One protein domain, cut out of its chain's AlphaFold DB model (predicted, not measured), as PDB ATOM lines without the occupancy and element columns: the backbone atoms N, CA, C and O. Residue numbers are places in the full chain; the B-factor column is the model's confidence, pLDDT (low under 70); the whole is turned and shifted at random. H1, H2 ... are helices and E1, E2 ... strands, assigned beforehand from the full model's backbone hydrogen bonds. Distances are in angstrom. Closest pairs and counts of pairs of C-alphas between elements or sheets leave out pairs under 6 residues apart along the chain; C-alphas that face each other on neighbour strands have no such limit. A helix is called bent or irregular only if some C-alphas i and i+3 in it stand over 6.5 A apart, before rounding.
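AT A GLANCE: This is residues 28 to 164 of the 168 residues of the protein "NAD(P)H-binding protein" of Carideicomes alvinocaridis (UniProt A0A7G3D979). A small sheet of three parallel strands forms the core, with H1 and H2 side by side over one face and H3 over the other, the three helices running along the strands. Two long stretches with no named element, residues 64 to 85 and 115 to 150, lie mostly beyond the ends of the strands, where E2 and E3 finish. The printed part has 137 residues with three named helices and three named strands, in the order E1 H1 E2 H2 E3 H3; the sheet's order is E1 E2 E3. The class is mixed, helices and strands, with under half of the residues in named elements. The whole is compact, with a radius of gyration of the C-alphas of 14.8 A and spans of 45 by 36 by 32 A.

HOW THE PARTS SIT: In the sheet, E2, residues 59 to 63, is the inner strand between the edge strands E1, residues 28 to 30, and E3, residues 111 to 114. E1 and E2 are parallel at 18 degrees, with N 30 and O 61 within hydrogen-bond range at 2.8 A. E2 and E3 are parallel at 20 degrees, with N 62 and O 112 at 2.8 A. H1, residues 42 to 56, is on the sheet at a height of 9.0 A, over E2 and only just over E1, where 3 of its C-alphas fall; its closest C-alphas to E2 are those of Ala 50 and Phe 60, 5.9 A apart. H2, residues 86 to 103, is on the same face at a height of 11.0 A, over E2 and E3. H1 and H2 touch through residues 42 to 47 and 94 to 101, closest at the C-alphas of Arg 43 and Ile 98, 5.4 A, and run the same way at a shallow tilt of 25 degrees. H3, residues 151 to 163, is on the opposite face at a height of 10.5 A, over E2; it is apart from H1 and H2. E1, H1, E2 and E2, H2, E3 are strand-helix-strand units, two parallel neighbour strands joined through a helix, each with a right-handed crossover. Every O i to N i+4 pair is within hydrogen-bond range in H1 and H3, and 12 of 14 are in H2.

IN THESE COORDINATES: E1 begins at C-alpha 28, (0.341, -39.065, -7.811). E2 is 13.2 A long and E3 10.0 A. H1 measures 20.5 A and H2 25.6 A; H2 is irregular, with C-alphas 87 and 90 7.4 A apart. H3, 18.3 A, ends at C-alpha 163, (-12.473, -40.043, -5.892).

THE WHOLE: The C-alphas of Thr 55 and Asp 144, the two farthest apart, are separated by 45.3 A. The links E1 to H1, E2 to H2 and E3 to H3 are long, with 11, 22 and 36 residues. The printed part has no cut, and no printed residue is under 70 in pLDDT.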
ATOM      1  N   VAL A  28      -0.811 -39.935  -8.060       98.38
ATOM      2  CA  VAL A  28       0.341 -39.065  -7.811       98.38
ATOM      3  C   VAL A  28      -0.033 -37.628  -8.157       98.38
ATOM      4  O   VAL A  28      -0.260 -37.311  -9.322       98.38
ATOM      5  N   VAL A  29      -0.064 -36.743  -7.157       98.56
ATOM      6  CA  VAL A  29      -0.374 -35.315  -7.349       98.56
ATOM      7  C   VAL A  29       0.911 -34.485  -7.343       98.56
ATOM      8  O   VAL A  29       1.600 -34.384  -6.328       98.56
ATOM      9  N   ALA A  30       1.224 -33.848  -8.470       98.19
ATOM     10  CA  ALA A  30       2.379 -32.980  -8.647       98.19
ATOM     11  C   ALA A  30       1.980 -31.502  -8.471       98.19
ATOM     12  O   ALA A  30       1.387 -30.887  -9.359       98.19
ATOM     13  N   ALA A  31       2.309 -30.933  -7.305       96.88
ATOM     14  CA  ALA A  31       1.901 -29.585  -6.882       96.88
ATOM     15  C   ALA A  31       3.083 -28.646  -6.553       96.88
ATOM     16  O   ALA A  31       2.986 -27.789  -5.673       96.88
ATOM     17  N   LEU A  32       4.224 -28.818  -7.227       96.38
ATOM     18  CA  LEU A  32       5.386 -27.942  -7.076       96.38
ATOM     19  C   LEU A  32       5.177 -26.605  -7.797       96.38
ATOM     20  O   LEU A  32       4.668 -26.547  -8.912       96.38
ATOM     21  N   SER A  33       5.630 -25.521  -7.167       93.38
ATOM     22  CA  SER A  33       5.669 -24.201  -7.802       93.38
ATOM     23  C   SER A  33       6.823 -24.138  -8.813       93.38
ATOM     24  O   SER A  33       7.947 -24.448  -8.411       93.38
ATOM     25  N   PRO A  34       6.621 -23.638 -10.049       94.19
ATOM     26  CA  PRO A  34       7.674 -23.414 -11.063       94.19
ATOM     27  C   PRO A  34       8.542 -22.173 -10.759       94.19
ATOM     28  O   PRO A  34       8.994 -21.456 -11.648       94.19
ATOM     29  N   ARG A  35       8.727 -21.854  -9.475       92.81
ATOM     30  CA  ARG A  35       9.393 -20.637  -8.986       92.81
ATOM     31  C   ARG A  35      10.587 -21.005  -8.116       92.81
ATOM     32  O   ARG A  35      10.677 -22.124  -7.614       92.81
ATOM     33  N   GLY A  36      11.462 -20.031  -7.879       93.75
ATOM     34  CA  GLY A  36      12.651 -20.230  -7.050       93.75
ATOM     35  C   GLY A  36      13.545 -21.319  -7.639       93.75
ATOM     36  O   GLY A  36      13.803 -21.318  -8.841       93.75
ATOM     37  N   ASP A  37      13.966 -22.272  -6.809       94.56
ATOM     38  CA  ASP A  37      14.894 -23.338  -7.210       94.56
ATOM     39  C   ASP A  37      14.331 -24.289  -8.279       94.56
ATOM     40  O   ASP A  37      15.109 -24.977  -8.942       94.56
ATOM     41  N   ASN A  38      13.011 -24.294  -8.487       96.44
ATOM     42  CA  ASN A  38      12.326 -25.127  -9.478       96.44
ATOM     43  C   ASN A  38      12.215 -24.488 -10.869       96.44
ATOM     44  O   ASN A  38      11.818 -25.176 -11.806       96.44
ATOM     45  N   ALA A  39      12.518 -23.192 -11.010       95.94
ATOM     46  CA  ALA A  39      12.294 -22.463 -12.256       95.94
ATOM     47  C   ALA A  39      13.033 -23.120 -13.435       95.94
ATOM     48  O   ALA A  39      14.259 -23.275 -13.400       95.94
ATOM     49  N   GLY A  40      12.286 -23.496 -14.478       97.00
ATOM     50  CA  GLY A  40      12.812 -24.137 -15.685       97.00
ATOM     51  C   GLY A  40      13.222 -25.604 -15.519       97.00
ATOM     52  O   GLY A  40      13.913 -26.132 -16.388       97.00
ATOM     53  N   LYS A  41      12.852 -26.258 -14.411       97.94
ATOM     54  CA  LYS A  41      13.211 -27.655 -14.110       97.94
ATOM     55  C   LYS A  41      12.006 -28.584 -13.991       97.94
ATOM     56  O   LYS A  41      12.173 -29.803 -14.048       97.94
ATOM     57  N   LEU A  42      10.800 -28.050 -13.803       98.00
ATOM     58  CA  LEU A  42       9.617 -28.859 -13.531       98.00
ATOM     59  C   LEU A  42       9.155 -29.649 -14.744       98.00
ATOM     60  O   LEU A  42       8.623 -30.736 -14.554       98.00
ATOM     61  N   ARG A  43       9.388 -29.170 -15.972       97.44
ATOM     62  CA  ARG A  43       8.986 -29.915 -17.177       97.44
ATOM     63  C   ARG A  43       9.580 -31.322 -17.215       97.44
ATOM     64  O   ARG A  43       8.848 -32.302 -17.340       97.44
ATOM     65  N   ASP A  44      10.895 -31.433 -17.047       97.62
ATOM     66  CA  ASP A  44      11.578 -32.730 -17.055       97.62
ATOM     67  C   ASP A  44      11.291 -33.539 -15.780       97.62
ATOM     68  O   ASP A  44      11.110 -34.760 -15.842       97.62
ATOM     69  N   ALA A  45      11.181 -32.865 -14.632       98.12
ATOM     70  CA  ALA A  45      10.836 -33.499 -13.363       98.12
ATOM     71  C   ALA A  45       9.438 -34.147 -13.405       98.12
ATOM     72  O   ALA A  45       9.265 -35.296 -12.999       98.12
ATOM     73  N   TYR A  46       8.443 -33.445 -13.952       98.25
ATOM     74  CA  TYR A  46       7.069 -33.932 -14.073       98.25
ATOM     75  C   TYR A  46       6.955 -35.013 -15.139       98.25
ATOM     76  O   TYR A  46       6.238 -35.983 -14.916       98.25
ATOM     77  N   ARG A  47       7.701 -34.918 -16.250       98.12
ATOM     78  CA  ARG A  47       7.790 -36.015 -17.226       98.12
ATOM     79  C   ARG A  47       8.301 -37.295 -16.565       98.12
ATOM     80  O   ARG A  47       7.710 -38.356 -16.747       98.12
ATOM     81  N   SER A  48       9.363 -37.190 -15.770       98.12
ATOM     82  CA  SER A  48       9.951 -38.335 -15.062       98.12
ATOM     83  C   SER A  48       8.982 -38.915 -14.026       98.12
ATOM     84  O   SER A  48       8.829 -40.131 -13.923       98.12
ATOM     85  N   LEU A  49       8.273 -38.051 -13.291       98.50
ATOM     86  CA  LEU A  49       7.253 -38.465 -12.330       98.50
ATOM     87  C   LEU A  49       6.049 -39.135 -13.012       98.50
ATOM     88  O   LEU A  49       5.573 -40.158 -12.531       98.50
ATOM     89  N   ALA A  50       5.592 -38.607 -14.149       98.38
ATOM     90  CA  ALA A  50       4.518 -39.195 -14.944       98.38
ATOM     91  C   ALA A  50       4.909 -40.575 -15.497       98.38
ATOM     92  O   ALA A  50       4.105 -41.502 -15.459       98.38
ATOM     93  N   GLN A  51       6.156 -40.754 -15.948       98.38
ATOM     94  CA  GLN A  51       6.674 -42.063 -16.373       98.38
ATOM     95  C   GLN A  51       6.704 -43.072 -15.221       98.38
ATOM     96  O   GLN A  51       6.359 -44.243 -15.400       98.38
ATOM     97  N   ALA A  52       7.101 -42.629 -14.026       98.31
ATOM     98  CA  ALA A  52       7.062 -43.473 -12.840       98.31
ATOM     99  C   ALA A  52       5.621 -43.829 -12.449       98.31
ATOM    100  O   ALA A  52       5.360 -44.984 -12.109       98.31
ATOM    101  N   ALA A  53       4.685 -42.879 -12.542       98.44
ATOM    102  CA  ALA A  53       3.266 -43.119 -12.298       98.44
ATOM    103  C   ALA A  53       2.715 -44.171 -13.274       98.44
ATOM    104  O   ALA A  53       2.184 -45.184 -12.826       98.44
ATOM    105  N   ALA A  54       2.976 -44.021 -14.577       98.00
ATOM    106  CA  ALA A  54       2.620 -45.006 -15.600       98.00
ATOM    107  C   ALA A  54       3.160 -46.408 -15.276       98.00
ATOM    108  O   ALA A  54       2.429 -47.395 -15.308       98.00
ATOM    109  N   THR A  55       4.441 -46.490 -14.900       97.94
ATOM    110  CA  THR A  55       5.111 -47.754 -14.550       97.94
ATOM    111  C   THR A  55       4.455 -48.449 -13.352       97.94
ATOM    112  O   THR A  55       4.411 -49.677 -13.306       97.94
ATOM    113  N   ASN A  56       3.936 -47.677 -12.396       98.06
ATOM    114  CA  ASN A  56       3.258 -48.190 -11.206       98.06
ATOM    115  C   ASN A  56       1.740 -48.358 -11.397       98.06
ATOM    116  O   ASN A  56       1.065 -48.790 -10.466       98.06
ATOM    117  N   GLY A  57       1.196 -48.034 -12.577       97.62
ATOM    118  CA  GLY A  57      -0.248 -48.037 -12.820       97.62
ATOM    119  C   GLY A  57      -1.005 -46.958 -12.037       97.62
ATOM    120  O   GLY A  57      -2.204 -47.101 -11.816       97.62
ATOM    121  N   ALA A  58      -0.309 -45.906 -11.602       98.31
ATOM    122  CA  ALA A  58      -0.880 -44.785 -10.872       98.31
ATOM    123  C   ALA A  58      -1.358 -43.694 -11.834       98.31
ATOM    124  O   ALA A  58      -0.718 -43.412 -12.851       98.31
ATOM    125  N   ARG A  59      -2.442 -43.012 -11.466       98.25
ATOM    126  CA  ARG A  59      -2.917 -41.824 -12.178       98.25
ATOM    127  C   ARG A  59      -2.055 -40.607 -11.844       98.25
ATOM    128  O   ARG A  59      -1.737 -40.373 -10.680       98.25
ATOM    129  N   PHE A  60      -1.701 -39.801 -12.841       98.56
ATOM    130  CA  PHE A  60      -0.897 -38.590 -12.663       98.56
ATOM    131  C   PHE A  60      -1.764 -37.324 -12.655       98.56
ATOM    132  O   PHE A  60      -2.443 -37.020 -13.628       98.56
ATOM    133  N   VAL A  61      -1.709 -36.527 -11.588       98.69
ATOM    134  CA  VAL A  61      -2.438 -35.254 -11.487       98.69
ATOM    135  C   VAL A  61      -1.450 -34.093 -11.408       98.69
ATOM    136  O   VAL A  61      -0.783 -33.901 -10.394       98.69
ATOM    137  N   GLY A  62      -1.361 -33.288 -12.463       98.31
ATOM    138  CA  GLY A  62      -0.553 -32.070 -12.495       98.31
ATOM    139  C   GLY A  62      -1.355 -30.847 -12.060       98.31
ATOM    140  O   GLY A  62      -2.369 -30.518 -12.675       98.31
ATOM    141  N   ILE A  63      -0.892 -30.129 -11.035       98.12
ATOM    142  CA  ILE A  63      -1.461 -28.821 -10.683       98.12
ATOM    143  C   ILE A  63      -0.839 -27.754 -11.577       98.12
ATOM    144  O   ILE A  63       0.375 -27.561 -11.573       98.12
ATOM    145  N   GLY A  64      -1.693 -27.093 -12.354       96.19
ATOM    146  CA  GLY A  64      -1.346 -26.141 -13.397       96.19
ATOM    147  C   GLY A  64      -1.352 -24.677 -12.966       96.19
ATOM    148  O   GLY A  64      -1.337 -24.332 -11.786       96.19
ATOM    149  N   GLY A  65      -1.429 -23.798 -13.967       95.44
ATOM    150  CA  GLY A  65      -1.628 -22.360 -13.796       95.44
ATOM    151  C   GLY A  65      -2.804 -21.847 -14.627       95.44
ATOM    152  O   GLY A  65      -3.196 -22.475 -15.615       95.44
ATOM    153  N   PHE A  66      -3.351 -20.689 -14.248       96.38
ATOM    154  CA  PHE A  66      -4.452 -20.036 -14.970       96.38
ATOM    155  C   PHE A  66      -4.123 -19.808 -16.452       96.38
ATOM    156  O   PHE A  66      -4.976 -19.994 -17.315       96.38
ATOM    157  N   SER A  67      -2.868 -19.472 -16.768       96.62
ATOM    158  CA  SER A  67      -2.461 -19.134 -18.135       96.62
ATOM    159  C   SER A  67      -2.541 -20.302 -19.131       96.62
ATOM    160  O   SER A  67      -2.505 -20.073 -20.337       96.62
ATOM    161  N   SER A  68      -2.679 -21.542 -18.649       97.00
ATOM    162  CA  SER A  68      -2.929 -22.726 -19.483       97.00
ATOM    163  C   SER A  68      -4.397 -22.854 -19.930       97.00
ATOM    164  O   SER A  68      -4.710 -23.715 -20.749       97.00
ATOM    165  N   LEU A  69      -5.299 -22.012 -19.414       97.69
ATOM    166  CA  LEU A  69      -6.700 -21.937 -19.831       97.69
ATOM    167  C   LEU A  69      -6.879 -21.016 -21.043       97.69
ATOM    168  O   LEU A  69      -6.008 -20.217 -21.390       97.69
ATOM    169  N   ARG A  70      -8.049 -21.113 -21.673       97.19
ATOM    170  CA  ARG A  70      -8.493 -20.294 -22.804       97.19
ATOM    171  C   ARG A  70      -9.565 -19.294 -22.363       97.19
ATOM    172  O   ARG A  70     -10.377 -19.623 -21.497       97.19
ATOM    173  N   PRO A  71      -9.649 -18.109 -22.988       96.12
ATOM    174  CA  PRO A  71     -10.742 -17.170 -22.736       96.12
ATOM    175  C   PRO A  71     -12.084 -17.649 -23.318       96.12
ATOM    176  O   PRO A  71     -13.137 -17.244 -22.837       96.12
ATOM    177  N   ALA A  72     -12.055 -18.498 -24.349       96.75
ATOM    178  CA  ALA A  72     -13.229 -19.078 -24.997       96.75
ATOM    179  C   ALA A  72     -12.866 -20.398 -25.696       96.75
ATOM    180  O   ALA A  72     -11.690 -20.690 -25.928       96.75
ATOM    181  N   GLU A  73     -13.874 -21.192 -26.055       95.69
ATOM    182  CA  GLU A  73     -13.677 -22.424 -26.822       95.69
ATOM    183  C   GLU A  73     -13.013 -22.124 -28.178       95.69
ATOM    184  O   GLU A  73     -13.400 -21.191 -28.883       95.69
ATOM    185  N   GLY A  74     -11.971 -22.885 -28.521       94.19
ATOM    186  CA  GLY A  74     -11.196 -22.704 -29.755       94.19
ATOM    187  C   GLY A  74     -10.252 -21.493 -29.778       94.19
ATOM    188  O   GLY A  74      -9.452 -21.381 -30.707       94.19
ATOM    189  N   ALA A  75     -10.291 -20.606 -28.780       95.69
ATOM    190  CA  ALA A  75      -9.339 -19.502 -28.674       95.69
ATOM    191  C   ALA A  75      -7.953 -19.998 -28.217       95.69
ATOM    192  O   ALA A  75      -7.873 -21.006 -27.507       95.69
ATOM    193  N   PRO A  76      -6.856 -19.300 -28.556       95.50
ATOM    194  CA  PRO A  76      -5.551 -19.565 -27.956       95.50
ATOM    195  C   PRO A  76      -5.609 -19.514 -26.423       95.50
ATOM    196  O   PRO A  76      -6.417 -18.781 -25.845       95.50
ATOM    197  N   ARG A  77      -4.765 -20.300 -25.754       96.75
ATOM    198  CA  ARG A  77      -4.583 -20.209 -24.299       96.75
ATOM    199  C   ARG A  77      -4.003 -18.841 -23.940       96.75
ATOM    200  O   ARG A  77      -3.305 -18.234 -24.747       96.75
ATOM    201  N   PHE A  78      -4.225 -18.362 -22.719       96.75
ATOM    202  CA  PHE A  78      -3.693 -17.060 -22.288       96.75
ATOM    203  C   PHE A  78      -2.166 -16.964 -22.423       96.75
ATOM    204  O   PHE A  78      -1.646 -15.924 -22.809       96.75
ATOM    205  N   VAL A  79      -1.447 -18.055 -22.153       96.75
ATOM    206  CA  VAL A  79       0.016 -18.154 -22.316       96.75
ATOM    207  C   VAL A  79       0.498 -18.028 -23.768       96.75
ATOM    208  O   VAL A  79       1.665 -17.714 -23.996       96.75
ATOM    209  N   GLU A  80      -0.378 -18.276 -24.740       94.25
ATOM    210  CA  GLU A  80      -0.088 -18.178 -26.177       94.25
ATOM    211  C   GLU A  80      -0.318 -16.754 -26.713       94.25
ATOM    212  O   GLU A  80       0.031 -16.471 -27.857       94.25
ATOM    213  N   GLY A  81      -0.908 -15.867 -25.906       89.00
ATOM    214  CA  GLY A  81      -1.108 -14.458 -26.237       89.00
ATOM    215  C   GLY A  81       0.086 -13.569 -25.876       89.00
ATOM    216  O   GLY A  81       0.985 -13.958 -25.128       89.00
ATOM    217  N   ASP A  82       0.055 -12.333 -26.374       81.25
ATOM    218  CA  ASP A  82       1.125 -11.344 -26.174       81.25
ATOM    219  C   ASP A  82       1.012 -10.568 -24.844       81.25
ATOM    220  O   ASP A  82       1.973  -9.936 -24.410       81.25
ATOM    221  N   ASP A  83      -0.136 -10.646 -24.163       83.50
ATOM    222  CA  ASP A  83      -0.461  -9.853 -22.964       83.50
ATOM    223  C   ASP A  83      -0.028 -10.511 -21.639       83.50
ATOM    224  O   ASP A  83      -0.495 -10.148 -20.556       83.50
ATOM    225  N   LEU A  84       0.851 -11.511 -21.698       88.00
ATOM    226  CA  LEU A  84       1.316 -12.226 -20.514       88.00
ATOM    227  C   LEU A  84       2.259 -11.325 -19.690       88.00
ATOM    228  O   LEU A  84       3.298 -10.911 -20.220       88.00
ATOM    229  N   PRO A  85       1.966 -11.039 -18.403       86.69
ATOM    230  CA  PRO A  85       2.831 -10.191 -17.590       86.69
ATOM    231  C   PRO A  85       4.261 -10.757 -17.549       86.69
ATOM    232  O   PRO A  85       4.422 -11.954 -17.268       86.69
ATOM    233  N   PRO A  86       5.302  -9.953 -17.838       89.00
ATOM    234  CA  PRO A  86       6.675 -10.444 -17.960       89.00
ATOM    235  C   PRO A  86       7.162 -11.244 -16.748       89.00
ATOM    236  O   PRO A  86       7.891 -12.222 -16.906       89.00
ATOM    237  N   GLU A  87       6.727 -10.866 -15.548       87.19
ATOM    238  CA  GLU A  87       7.064 -11.516 -14.284       87.19
ATOM    239  C   GLU A  87       6.494 -12.935 -14.138       87.19
ATOM    240  O   GLU A  87       7.077 -13.748 -13.424       87.19
ATOM    241  N   PHE A  88       5.404 -13.260 -14.842       88.56
ATOM    242  CA  PHE A  88       4.773 -14.586 -14.824       88.56
ATOM    243  C   PHE A  88       5.023 -15.372 -16.114       88.56
ATOM    244  O   PHE A  88       4.603 -16.521 -16.248       88.56
ATOM    245  N   ALA A  89       5.711 -14.777 -17.090       92.50
ATOM    246  CA  ALA A  89       5.798 -15.355 -18.421       92.50
ATOM    247  C   ALA A  89       6.580 -16.674 -18.463       92.50
ATOM    248  O   ALA A  89       6.197 -17.597 -19.181       92.50
ATOM    249  N   ALA A  90       7.667 -16.778 -17.694       94.25
ATOM    250  CA  ALA A  90       8.479 -17.992 -17.646       94.25
ATOM    251  C   ALA A  90       7.719 -19.160 -16.997       94.25
ATOM    252  O   ALA A  90       7.622 -20.231 -17.593       94.25
ATOM    253  N   GLU A  91       7.118 -18.931 -15.827       94.44
ATOM    254  CA  GLU A  91       6.349 -19.958 -15.115       94.44
ATOM    255  C   GLU A  91       5.116 -20.419 -15.895       94.44
ATOM    256  O   GLU A  91       4.833 -21.613 -15.961       94.44
ATOM    257  N   ALA A  92       4.397 -19.491 -16.528       95.94
ATOM    258  CA  ALA A  92       3.213 -19.816 -17.308       95.94
ATOM    259  C   ALA A  92       3.561 -20.690 -18.519       95.94
ATOM    260  O   ALA A  92       2.853 -21.658 -18.800       95.94
ATOM    261  N   ARG A  93       4.663 -20.376 -19.214       96.81
ATOM    262  CA  ARG A  93       5.150 -21.176 -20.346       96.81
ATOM    263  C   ARG A  93       5.595 -22.561 -19.901       96.81
ATOM    264  O   ARG A  93       5.189 -23.532 -20.525       96.81
ATOM    265  N   GLU A  94       6.337 -22.666 -18.802       97.75
ATOM    266  CA  GLU A  94       6.771 -23.961 -18.265       97.75
ATOM    267  C   GLU A  94       5.580 -24.872 -17.923       97.75
ATOM    268  O   GLU A  94       5.553 -26.037 -18.317       97.75
ATOM    269  N   MET A  95       4.547 -24.340 -17.262       97.69
ATOM    270  CA  MET A  95       3.347 -25.121 -16.948       97.69
ATOM    271  C   MET A  95       2.537 -25.497 -18.196       97.69
ATOM    272  O   MET A  95       1.987 -26.596 -18.267       97.69
ATOM    273  N   ASN A  96       2.470 -24.622 -19.202       97.56
ATOM    274  CA  ASN A  96       1.816 -24.945 -20.471       97.56
ATOM    275  C   ASN A  96       2.583 -25.996 -21.284       97.56
ATOM    276  O   ASN A  96       1.965 -26.827 -21.948       97.56
ATOM    277  N   ASP A  97       3.910 -25.983 -21.223       97.62
ATOM    278  CA  ASP A  97       4.750 -27.002 -21.843       97.62
ATOM    279  C   ASP A  97       4.512 -28.378 -21.207       97.62
ATOM    280  O   ASP A  97       4.399 -29.364 -21.928       97.62
ATOM    281  N   ILE A  98       4.352 -28.446 -19.878       98.12
ATOM    282  CA  ILE A  98       3.961 -29.678 -19.171       98.12
ATOM    283  C   ILE A  98       2.601 -30.184 -19.664       98.12
ATOM    284  O   ILE A  98       2.470 -31.355 -20.014       98.12
ATOM    285  N   LEU A  99       1.591 -29.308 -19.732       98.00
ATOM    286  CA  LEU A  99       0.276 -29.667 -20.275       98.00
ATOM    287  C   LEU A  99       0.380 -30.167 -21.723       98.00
ATOM    288  O   LEU A  99      -0.289 -31.122 -22.106       98.00
ATOM    289  N   THR A 100       1.226 -29.536 -22.534       97.12
ATOM    290  CA  THR A 100       1.436 -29.923 -23.933       97.12
ATOM    291  C   THR A 100       2.114 -31.288 -24.043       97.12
ATOM    292  O   THR A 100       1.698 -32.109 -24.858       97.12
ATOM    293  N   ASP A 101       3.107 -31.574 -23.203       97.12
ATOM    294  CA  ASP A 101       3.769 -32.881 -23.140       97.12
ATOM    295  C   ASP A 101       2.778 -34.004 -22.780       97.12
ATOM    296  O   ASP A 101       2.821 -35.076 -23.390       97.12
ATOM    297  N   LEU A 102       1.861 -33.758 -21.839       97.00
ATOM    298  CA  LEU A 102       0.798 -34.707 -21.482       97.00
ATOM    299  C   LEU A 102      -0.197 -34.894 -22.637       97.00
ATOM    300  O   LEU A 102      -0.447 -36.016 -23.071       97.00
ATOM    301  N   ALA A 103      -0.700 -33.794 -23.204       95.44
ATOM    302  CA  ALA A 103      -1.696 -33.819 -24.278       95.44
ATOM    303  C   ALA A 103      -1.181 -34.438 -25.589       95.44
ATOM    304  O   ALA A 103      -1.960 -34.983 -26.367       95.44
ATOM    305  N   THR A 104       0.125 -34.357 -25.850       95.69
ATOM    306  CA  THR A 104       0.758 -34.973 -27.029       95.69
ATOM    307  C   THR A 104       1.109 -36.449 -26.826       95.69
ATOM    308  O   THR A 104       1.582 -37.085 -27.768       95.69
ATOM    309  N   GLY A 105       0.867 -37.008 -25.634       91.56
ATOM    310  CA  GLY A 105       1.146 -38.412 -25.336       91.56
ATOM    311  C   GLY A 105       2.637 -38.716 -25.204       91.56
ATOM    312  O   GLY A 105       3.072 -39.814 -25.545       91.56
ATOM    313  N   SER A 106       3.447 -37.761 -24.726       86.69
ATOM    314  CA  SER A 106       4.875 -38.015 -24.456       86.69
ATOM    315  C   SER A 106       5.100 -39.100 -23.391       86.69
ATOM    316  O   SER A 106       6.174 -39.705 -23.336       86.69
ATOM    317  N   VAL A 107       4.080 -39.355 -22.567       91.00
ATOM    318  CA  VAL A 107       3.992 -40.442 -21.594       91.00
ATOM    319  C   VAL A 107       2.601 -41.064 -21.709       91.00
ATOM    320  O   VAL A 107       1.606 -40.345 -21.669       91.00
ATOM    321  N   ASP A 108       2.535 -42.387 -21.844       94.81
ATOM    322  CA  ASP A 108       1.283 -43.152 -21.831       94.81
ATOM    323  C   ASP A 108       0.851 -43.395 -20.376       94.81
ATOM    324  O   ASP A 108       1.281 -44.351 -19.733       94.81
ATOM    325  N   VAL A 109       0.096 -42.450 -19.816       97.25
ATOM    326  CA  VAL A 109      -0.362 -42.440 -18.420       97.25
ATOM    327  C   VAL A 109      -1.792 -41.905 -18.361       97.25
ATOM    328  O   VAL A 109      -2.138 -41.028 -19.144       97.25
ATOM    329  N   ASP A 110      -2.623 -42.395 -17.437       97.44
ATOM    330  CA  ASP A 110      -3.887 -41.722 -17.099       97.44
ATOM    331  C   ASP A 110      -3.546 -40.412 -16.388       97.44
ATOM    332  O   ASP A 110      -2.886 -40.440 -15.341       97.44
ATOM    333  N   TRP A 111      -3.941 -39.271 -16.953       98.00
ATOM    334  CA  TRP A 111      -3.570 -37.976 -16.403       98.00
ATOM    335  C   TRP A 111      -4.738 -37.013 -16.225       98.00
ATOM    336  O   TRP A 111      -5.797 -37.098 -16.831       98.00
ATOM    337  N   LEU A 112      -4.521 -36.047 -15.338       97.69
ATOM    338  CA  LEU A 112      -5.376 -34.887 -15.164       97.69
ATOM    339  C   LEU A 112      -4.497 -33.659 -14.952       97.69
ATOM    340  O   LEU A 112      -3.595 -33.672 -14.120       97.69
ATOM    341  N   PHE A 113      -4.770 -32.578 -15.676       98.06
ATOM    342  CA  PHE A 113      -4.108 -31.296 -15.458       98.06
ATOM    343  C   PHE A 113      -5.130 -30.275 -14.965       98.06
ATOM    344  O   PHE A 113      -6.097 -29.973 -15.664       98.06
ATOM    345  N   VAL A 114      -4.937 -29.754 -13.753       98.25
ATOM    346  CA  VAL A 114      -5.919 -28.890 -13.087       98.25
ATOM    347  C   VAL A 114      -5.375 -27.474 -12.981       98.25
ATOM    348  O   VAL A 114      -4.506 -27.189 -12.156       98.25
ATOM    349  N   SER A 115      -5.900 -26.567 -13.800       98.00
ATOM    350  CA  SER A 115      -5.585 -25.141 -13.714       98.00
ATOM    351  C   SER A 115      -6.482 -24.435 -12.687       98.00
ATOM    352  O   SER A 115      -7.704 -24.592 -12.741       98.00
ATOM    353  N   PRO A 116      -5.918 -23.632 -11.767       97.44
ATOM    354  CA  PRO A 116      -6.705 -22.804 -10.860       97.44
ATOM    355  C   PRO A 116      -7.328 -21.596 -11.577       97.44
ATOM    356  O   PRO A 116      -7.016 -21.290 -12.731       97.44
ATOM    357  N   ALA A 117      -8.195 -20.881 -10.858       97.50
ATOM    358  CA  ALA A 117      -8.696 -19.571 -11.269       97.50
ATOM    359  C   ALA A 117      -7.586 -18.499 -11.250       97.50
ATOM    360  O   ALA A 117      -6.506 -18.731 -10.703       97.50
ATOM    361  N   ALA A 118      -7.852 -17.322 -11.829       95.06
ATOM    362  CA  ALA A 118      -6.853 -16.250 -11.932       95.06
ATOM    363  C   ALA A 118      -6.380 -15.748 -10.556       95.06
ATOM    364  O   ALA A 118      -5.184 -15.592 -10.319       95.06
ATOM    365  N   GLU A 119      -7.314 -15.531  -9.632       95.56
ATOM    366  CA  GLU A 119      -7.021 -15.226  -8.235       95.56
ATOM    367  C   GLU A 119      -6.948 -16.526  -7.425       95.56
ATOM    368  O   GLU A 119      -7.974 -17.124  -7.083       95.56
ATOM    369  N   PHE A 120      -5.721 -16.964  -7.136       94.69
ATOM    370  CA  PHE A 120      -5.429 -18.184  -6.386       94.69
ATOM    371  C   PHE A 120      -4.050 -18.127  -5.696       94.69
ATOM    372  O   PHE A 120      -3.134 -17.407  -6.108       94.69
ATOM    373  N   GLY A 121      -3.876 -18.947  -4.656       89.62
ATOM    374  CA  GLY A 121      -2.599 -19.178  -3.976       89.62
ATOM    375  C   GLY A 121      -2.405 -18.333  -2.718       89.62
ATOM    376  O   GLY A 121      -3.298 -17.621  -2.276       89.62
ATOM    377  N   SER A 122      -1.218 -18.399  -2.112       86.62
ATOM    378  CA  SER A 122      -0.931 -17.736  -0.824       86.62
ATOM    379  C   SER A 122      -1.091 -16.210  -0.852       86.62
ATOM    380  O   SER A 122      -1.418 -15.605   0.164       86.62
ATOM    381  N   HIS A 123      -0.889 -15.596  -2.016       84.50
ATOM    382  CA  HIS A 123      -1.081 -14.165  -2.276       84.50
ATOM    383  C   HIS A 123      -2.561 -13.772  -2.458       84.50
ATOM    384  O   HIS A 123      -2.904 -12.604  -2.297       84.50
ATOM    385  N   ALA A 124      -3.431 -14.735  -2.775       87.19
ATOM    386  CA  ALA A 124      -4.869 -14.560  -2.956       87.19
ATOM    387  C   ALA A 124      -5.607 -15.761  -2.329       87.19
ATOM    388  O   ALA A 124      -6.168 -16.588  -3.049       87.19
ATOM    389  N   PRO A 125      -5.573 -15.903  -0.988       85.81
ATOM    390  CA  PRO A 125      -6.022 -17.124  -0.311       85.81
ATOM    391  C   PRO A 125      -7.513 -17.420  -0.520       85.81
ATOM    392  O   PRO A 125      -7.919 -18.584  -0.502       85.81
ATOM    393  N   GLY A 126      -8.310 -16.368  -0.740       90.88
ATOM    394  CA  GLY A 126      -9.755 -16.454  -0.909       90.88
ATOM    395  C   GLY A 126     -10.491 -16.881   0.365       90.88
ATOM    396  O   GLY A 126      -9.891 -17.156   1.404       90.88
ATOM    397  N   GLU A 127     -11.817 -16.931   0.272       93.31
ATOM    398  CA  GLU A 127     -12.691 -17.518   1.290       93.31
ATOM    399  C   GLU A 127     -13.125 -18.912   0.830       93.31
ATOM    400  O   GLU A 127     -13.482 -19.092  -0.334       93.31
ATOM    401  N   ALA A 128     -13.100 -19.893   1.733       95.62
ATOM    402  CA  ALA A 128     -13.609 -21.229   1.449       95.62
ATOM    403  C   ALA A 128     -15.144 -21.209   1.410       95.62
ATOM    404  O   ALA A 128     -15.800 -21.081   2.443       95.62
ATOM    405  N   LEU A 129     -15.714 -21.343   0.217       95.81
ATOM    406  CA  LEU A 129     -17.155 -21.259  -0.017       95.81
ATOM    407  C   LEU A 129     -17.859 -22.619   0.061       95.81
ATOM    408  O   LEU A 129     -19.094 -22.662   0.074       95.81
ATOM    409  N   GLY A 130     -17.099 -23.719   0.054       96.31
ATOM    410  CA  GLY A 130     -17.614 -25.088   0.060       96.31
ATOM    411  C   GLY A 130     -18.296 -25.495  -1.247       96.31
ATOM    412  O   GLY A 130     -18.995 -26.503  -1.282       96.31
ATOM    413  N   ARG A 131     -18.132 -24.696  -2.305       95.12
ATOM    414  CA  ARG A 131     -18.720 -24.903  -3.631       95.12
ATOM    415  C   ARG A 131     -17.824 -24.283  -4.693       95.12
ATOM    416  O   ARG A 131     -17.207 -23.247  -4.457       95.12
ATOM    417  N   TYR A 132     -17.819 -24.875  -5.875       97.00
ATOM    418  CA  TYR A 132     -17.035 -24.415  -7.014       97.00
ATOM    419  C   TYR A 132     -17.752 -24.786  -8.322       97.00
ATOM    420  O   TYR A 132     -18.755 -25.502  -8.320       97.00
ATOM    421  N   ARG A 133     -17.264 -24.256  -9.445       96.81
ATOM    422  CA  ARG A 133     -17.680 -24.657 -10.795       96.81
ATOM    423  C   ARG A 133     -16.484 -25.268 -11.507       96.81
ATOM    424  O   ARG A 133     -15.365 -24.806 -11.303       96.81
ATOM    425  N   VAL A 134     -16.739 -26.249 -12.362       96.25
ATOM    426  CA  VAL A 134     -15.713 -26.891 -13.188       96.25
ATOM    427  C   VAL A 134     -15.980 -26.587 -14.655       96.25
ATOM    428  O   VAL A 134     -17.132 -26.498 -15.081       96.25
ATOM    429  N   SER A 135     -14.906 -26.421 -15.414       95.38
ATOM    430  CA  SER A 135     -14.909 -26.248 -16.864       95.38
ATOM    431  C   SER A 135     -13.901 -27.211 -17.491       95.38
ATOM    432  O   SER A 135     -13.135 -27.859 -16.779       95.38
ATOM    433  N   GLY A 136     -13.923 -27.321 -18.819       95.19
ATOM    434  CA  GLY A 136     -12.817 -27.902 -19.577       95.19
ATOM    435  C   GLY A 136     -11.664 -26.903 -19.684       95.19
ATOM    436  O   GLY A 136     -11.242 -26.304 -18.700       95.19
ATOM    437  N   GLU A 137     -11.187 -26.658 -20.903       96.31
ATOM    438  CA  GLU A 137     -10.053 -25.752 -21.135       96.31
ATOM    439  C   GLU A 137     -10.400 -24.254 -21.015       96.31
ATOM    440  O   GLU A 137      -9.513 -23.411 -21.120       96.31
ATOM    441  N   VAL A 138     -11.676 -23.897 -20.836       98.12
ATOM    442  CA  VAL A 138     -12.139 -22.500 -20.834       98.12
ATOM    443  C   VAL A 138     -12.184 -21.945 -19.414       98.12
ATOM    444  O   VAL A 138     -12.812 -22.537 -18.531       98.12
ATOM    445  N   ALA A 139     -11.568 -20.785 -19.203       98.06
ATOM    446  CA  ALA A 139     -11.583 -20.087 -17.928       98.06
ATOM    447  C   ALA A 139     -12.993 -19.647 -17.518       98.06
ATOM    448  O   ALA A 139     -13.811 -19.223 -18.334       98.06
ATOM    449  N   LEU A 140     -13.263 -19.728 -16.214       97.88
ATOM    450  CA  LEU A 140     -14.534 -19.322 -15.629       97.88
ATOM    451  C   LEU A 140     -14.407 -17.965 -14.944       97.88
ATOM    452  O   LEU A 140     -13.498 -17.741 -14.142       97.88
ATOM    453  N   PHE A 141     -15.391 -17.112 -15.210       97.50
ATOM    454  CA  PHE A 141     -15.592 -15.821 -14.564       97.50
ATOM    455  C   PHE A 141     -16.994 -15.781 -13.947       97.50
ATOM    456  O   PHE A 141     -17.905 -16.486 -14.405       97.50
ATOM    457  N   ASP A 142     -17.164 -15.045 -12.856       95.25
ATOM    458  CA  ASP A 142     -18.480 -14.727 -12.307       95.25
ATOM    459  C   ASP A 142     -19.135 -13.542 -13.042       95.25
ATOM    460  O   ASP A 142     -18.629 -13.045 -14.049       95.25
ATOM    461  N   GLN A 143     -20.304 -13.123 -12.557       95.56
ATOM    462  CA  GLN A 143     -21.087 -12.032 -13.142       95.56
ATOM    463  C   GLN A 143     -20.375 -10.667 -13.110       95.56
ATOM    464  O   GLN A 143     -20.716  -9.795 -13.904       95.56
ATOM    465  N   ASP A 144     -19.394 -10.501 -12.220       95.06
ATOM    466  CA  ASP A 144     -18.617  -9.276 -12.043       95.06
ATOM    467  C   ASP A 144     -17.280  -9.349 -12.810       95.06
ATOM    468  O   ASP A 144     -16.440  -8.454 -12.710       95.06
ATOM    469  N   GLY A 145     -17.079 -10.410 -13.603       95.62
ATOM    470  CA  GLY A 145     -15.864 -10.634 -14.383       95.62
ATOM    471  C   GLY A 145     -14.695 -11.161 -13.552       95.62
ATOM    472  O   GLY A 145     -13.553 -11.108 -14.006       95.62
ATOM    473  N   LYS A 146     -14.949 -11.679 -12.345       95.56
ATOM    474  CA  LYS A 146     -13.914 -12.186 -11.446       95.56
ATOM    475  C   LYS A 146     -13.701 -13.688 -11.633       95.56
ATOM    476  O   LYS A 146     -14.649 -14.471 -11.669       95.56
ATOM    477  N   SER A 147     -12.438 -14.106 -11.713       97.06
ATOM    478  CA  SER A 147     -12.031 -15.517 -11.712       97.06
ATOM    479  C   SER A 147     -11.244 -15.806 -10.438       97.06
ATOM    480  O   SER A 147     -10.088 -15.407 -10.327       97.06
ATOM    481  N   ALA A 148     -11.868 -16.472  -9.465       97.38
ATOM    482  CA  ALA A 148     -11.253 -16.744  -8.169       97.38
ATOM    483  C   ALA A 148     -11.653 -18.107  -7.604       97.38
ATOM    484  O   ALA A 148     -12.782 -18.565  -7.795       97.38
ATOM    485  N   ILE A 149     -10.729 -18.730  -6.873       97.88
ATOM    486  CA  ILE A 149     -10.981 -19.944  -6.095       97.88
ATOM    487  C   ILE A 149     -10.071 -19.970  -4.866       97.88
ATOM    488  O   ILE A 149      -8.900 -19.600  -4.944       97.88
ATOM    489  N   SER A 150     -10.600 -20.396  -3.719       97.75
ATOM    490  CA  SER A 150      -9.786 -20.560  -2.512       97.75
ATOM    491  C   SER A 150      -8.899 -21.802  -2.601       97.75
ATOM    492  O   SER A 150      -9.206 -22.754  -3.323       97.75
ATOM    493  N   GLY A 151      -7.825 -21.841  -1.808       96.19
ATOM    494  CA  GLY A 151      -6.992 -23.044  -1.686       96.19
ATOM    495  C   GLY A 151      -7.786 -24.283  -1.252       96.19
ATOM    496  O   GLY A 151      -7.576 -25.371  -1.783       96.19
ATOM    497  N   ALA A 152      -8.734 -24.107  -0.327       96.06
ATOM    498  CA  ALA A 152      -9.558 -25.194   0.197       96.06
ATOM    499  C   ALA A 152     -10.553 -25.730  -0.845       96.06
ATOM    500  O   ALA A 152     -10.674 -26.942  -1.003       96.06
ATOM    501  N   ASP A 153     -11.237 -24.846  -1.578       98.06
ATOM    502  CA  ASP A 153     -12.189 -25.269  -2.614       98.06
ATOM    503  C   ASP A 153     -11.475 -25.857  -3.837       98.06
ATOM    504  O   ASP A 153     -11.979 -26.801  -4.437       98.06
ATOM    505  N   PHE A 154     -10.281 -25.357  -4.178       98.06
ATOM    506  CA  PHE A 154      -9.456 -25.951  -5.231       98.06
ATOM    507  C   PHE A 154      -8.983 -27.358  -4.851       98.06
ATOM    508  O   PHE A 154      -9.126 -28.283  -5.645       98.06
ATOM    509  N   ALA A 155      -8.483 -27.548  -3.624       96.88
ATOM    510  CA  ALA A 155      -8.111 -28.872  -3.129       96.88
ATOM    511  C   ALA A 155      -9.308 -29.836  -3.139       96.88
ATOM    512  O   ALA A 155      -9.157 -30.987  -3.538       96.88
ATOM    513  N   ARG A 156     -10.505 -29.354  -2.777       97.38
ATOM    514  CA  ARG A 156     -11.743 -30.137  -2.871       97.38
ATOM    515  C   ARG A 156     -12.050 -30.560  -4.307       97.38
ATOM    516  O   ARG A 156     -12.309 -31.730  -4.532       97.38
ATOM    517  N   ALA A 157     -11.959 -29.641  -5.269       97.50
ATOM    518  CA  ALA A 157     -12.190 -29.955  -6.679       97.50
ATOM    519  C   ALA A 157     -11.209 -31.007  -7.223       97.50
ATOM    520  O   ALA A 157     -11.601 -31.873  -7.998       97.50
ATOM    521  N   VAL A 158      -9.942 -30.954  -6.797       98.06
ATOM    522  CA  VAL A 158      -8.941 -31.973  -7.150       98.06
ATOM    523  C   VAL A 158      -9.296 -33.327  -6.531       98.06
ATOM    524  O   VAL A 158      -9.245 -34.334  -7.229       98.06
ATOM    525  N   LEU A 159      -9.670 -33.360  -5.249       97.31
ATOM    526  CA  LEU A 159     -10.056 -34.599  -4.564       97.31
ATOM    527  C   LEU A 159     -11.313 -35.229  -5.171       97.31
ATOM    528  O   LEU A 159     -11.334 -36.436  -5.378       97.31
ATOM    529  N   ASP A 160     -12.312 -34.426  -5.535       97.56
ATOM    530  CA  ASP A 160     -13.543 -34.927  -6.149       97.56
ATOM    531  C   ASP A 160     -13.250 -35.640  -7.495       97.56
ATOM    532  O   ASP A 160     -13.824 -36.692  -7.771       97.56
ATOM    533  N   GLU A 161     -12.292 -35.148  -8.298       96.50
ATOM    534  CA  GLU A 161     -11.841 -35.818  -9.538       96.50
ATOM    535  C   GLU A 161     -10.919 -37.025  -9.308       96.50
ATOM    536  O   GLU A 161     -10.745 -37.851 -10.208       96.50
ATOM    537  N   ILE A 162     -10.308 -37.128  -8.127       96.88
ATOM    538  CA  ILE A 162      -9.549 -38.310  -7.708       96.88
ATOM    539  C   ILE A 162     -10.514 -39.418  -7.273       96.88
ATOM    540  O   ILE A 162     -10.369 -40.557  -7.710       96.88
ATOM    541  N   GLU A 163     -11.510 -39.088  -6.449       96.38
ATOM    542  CA  GLU A 163     -12.473 -40.043  -5.892       96.38
ATOM    543  C   GLU A 163     -13.521 -40.493  -6.916       96.38
ATOM    544  O   GLU A 163     -13.927 -41.654  -6.928       96.38
ATOM    545  N   THR A 164     -13.983 -39.583  -7.779       95.69
ATOM    546  CA  THR A 164     -14.953 -39.868  -8.845       95.69
ATOM    547  C   THR A 164     -14.475 -39.257 -10.165       95.69
ATOM    548  O   THR A 164     -14.944 -38.187 -10.559       95.69
TER     549      THR A 164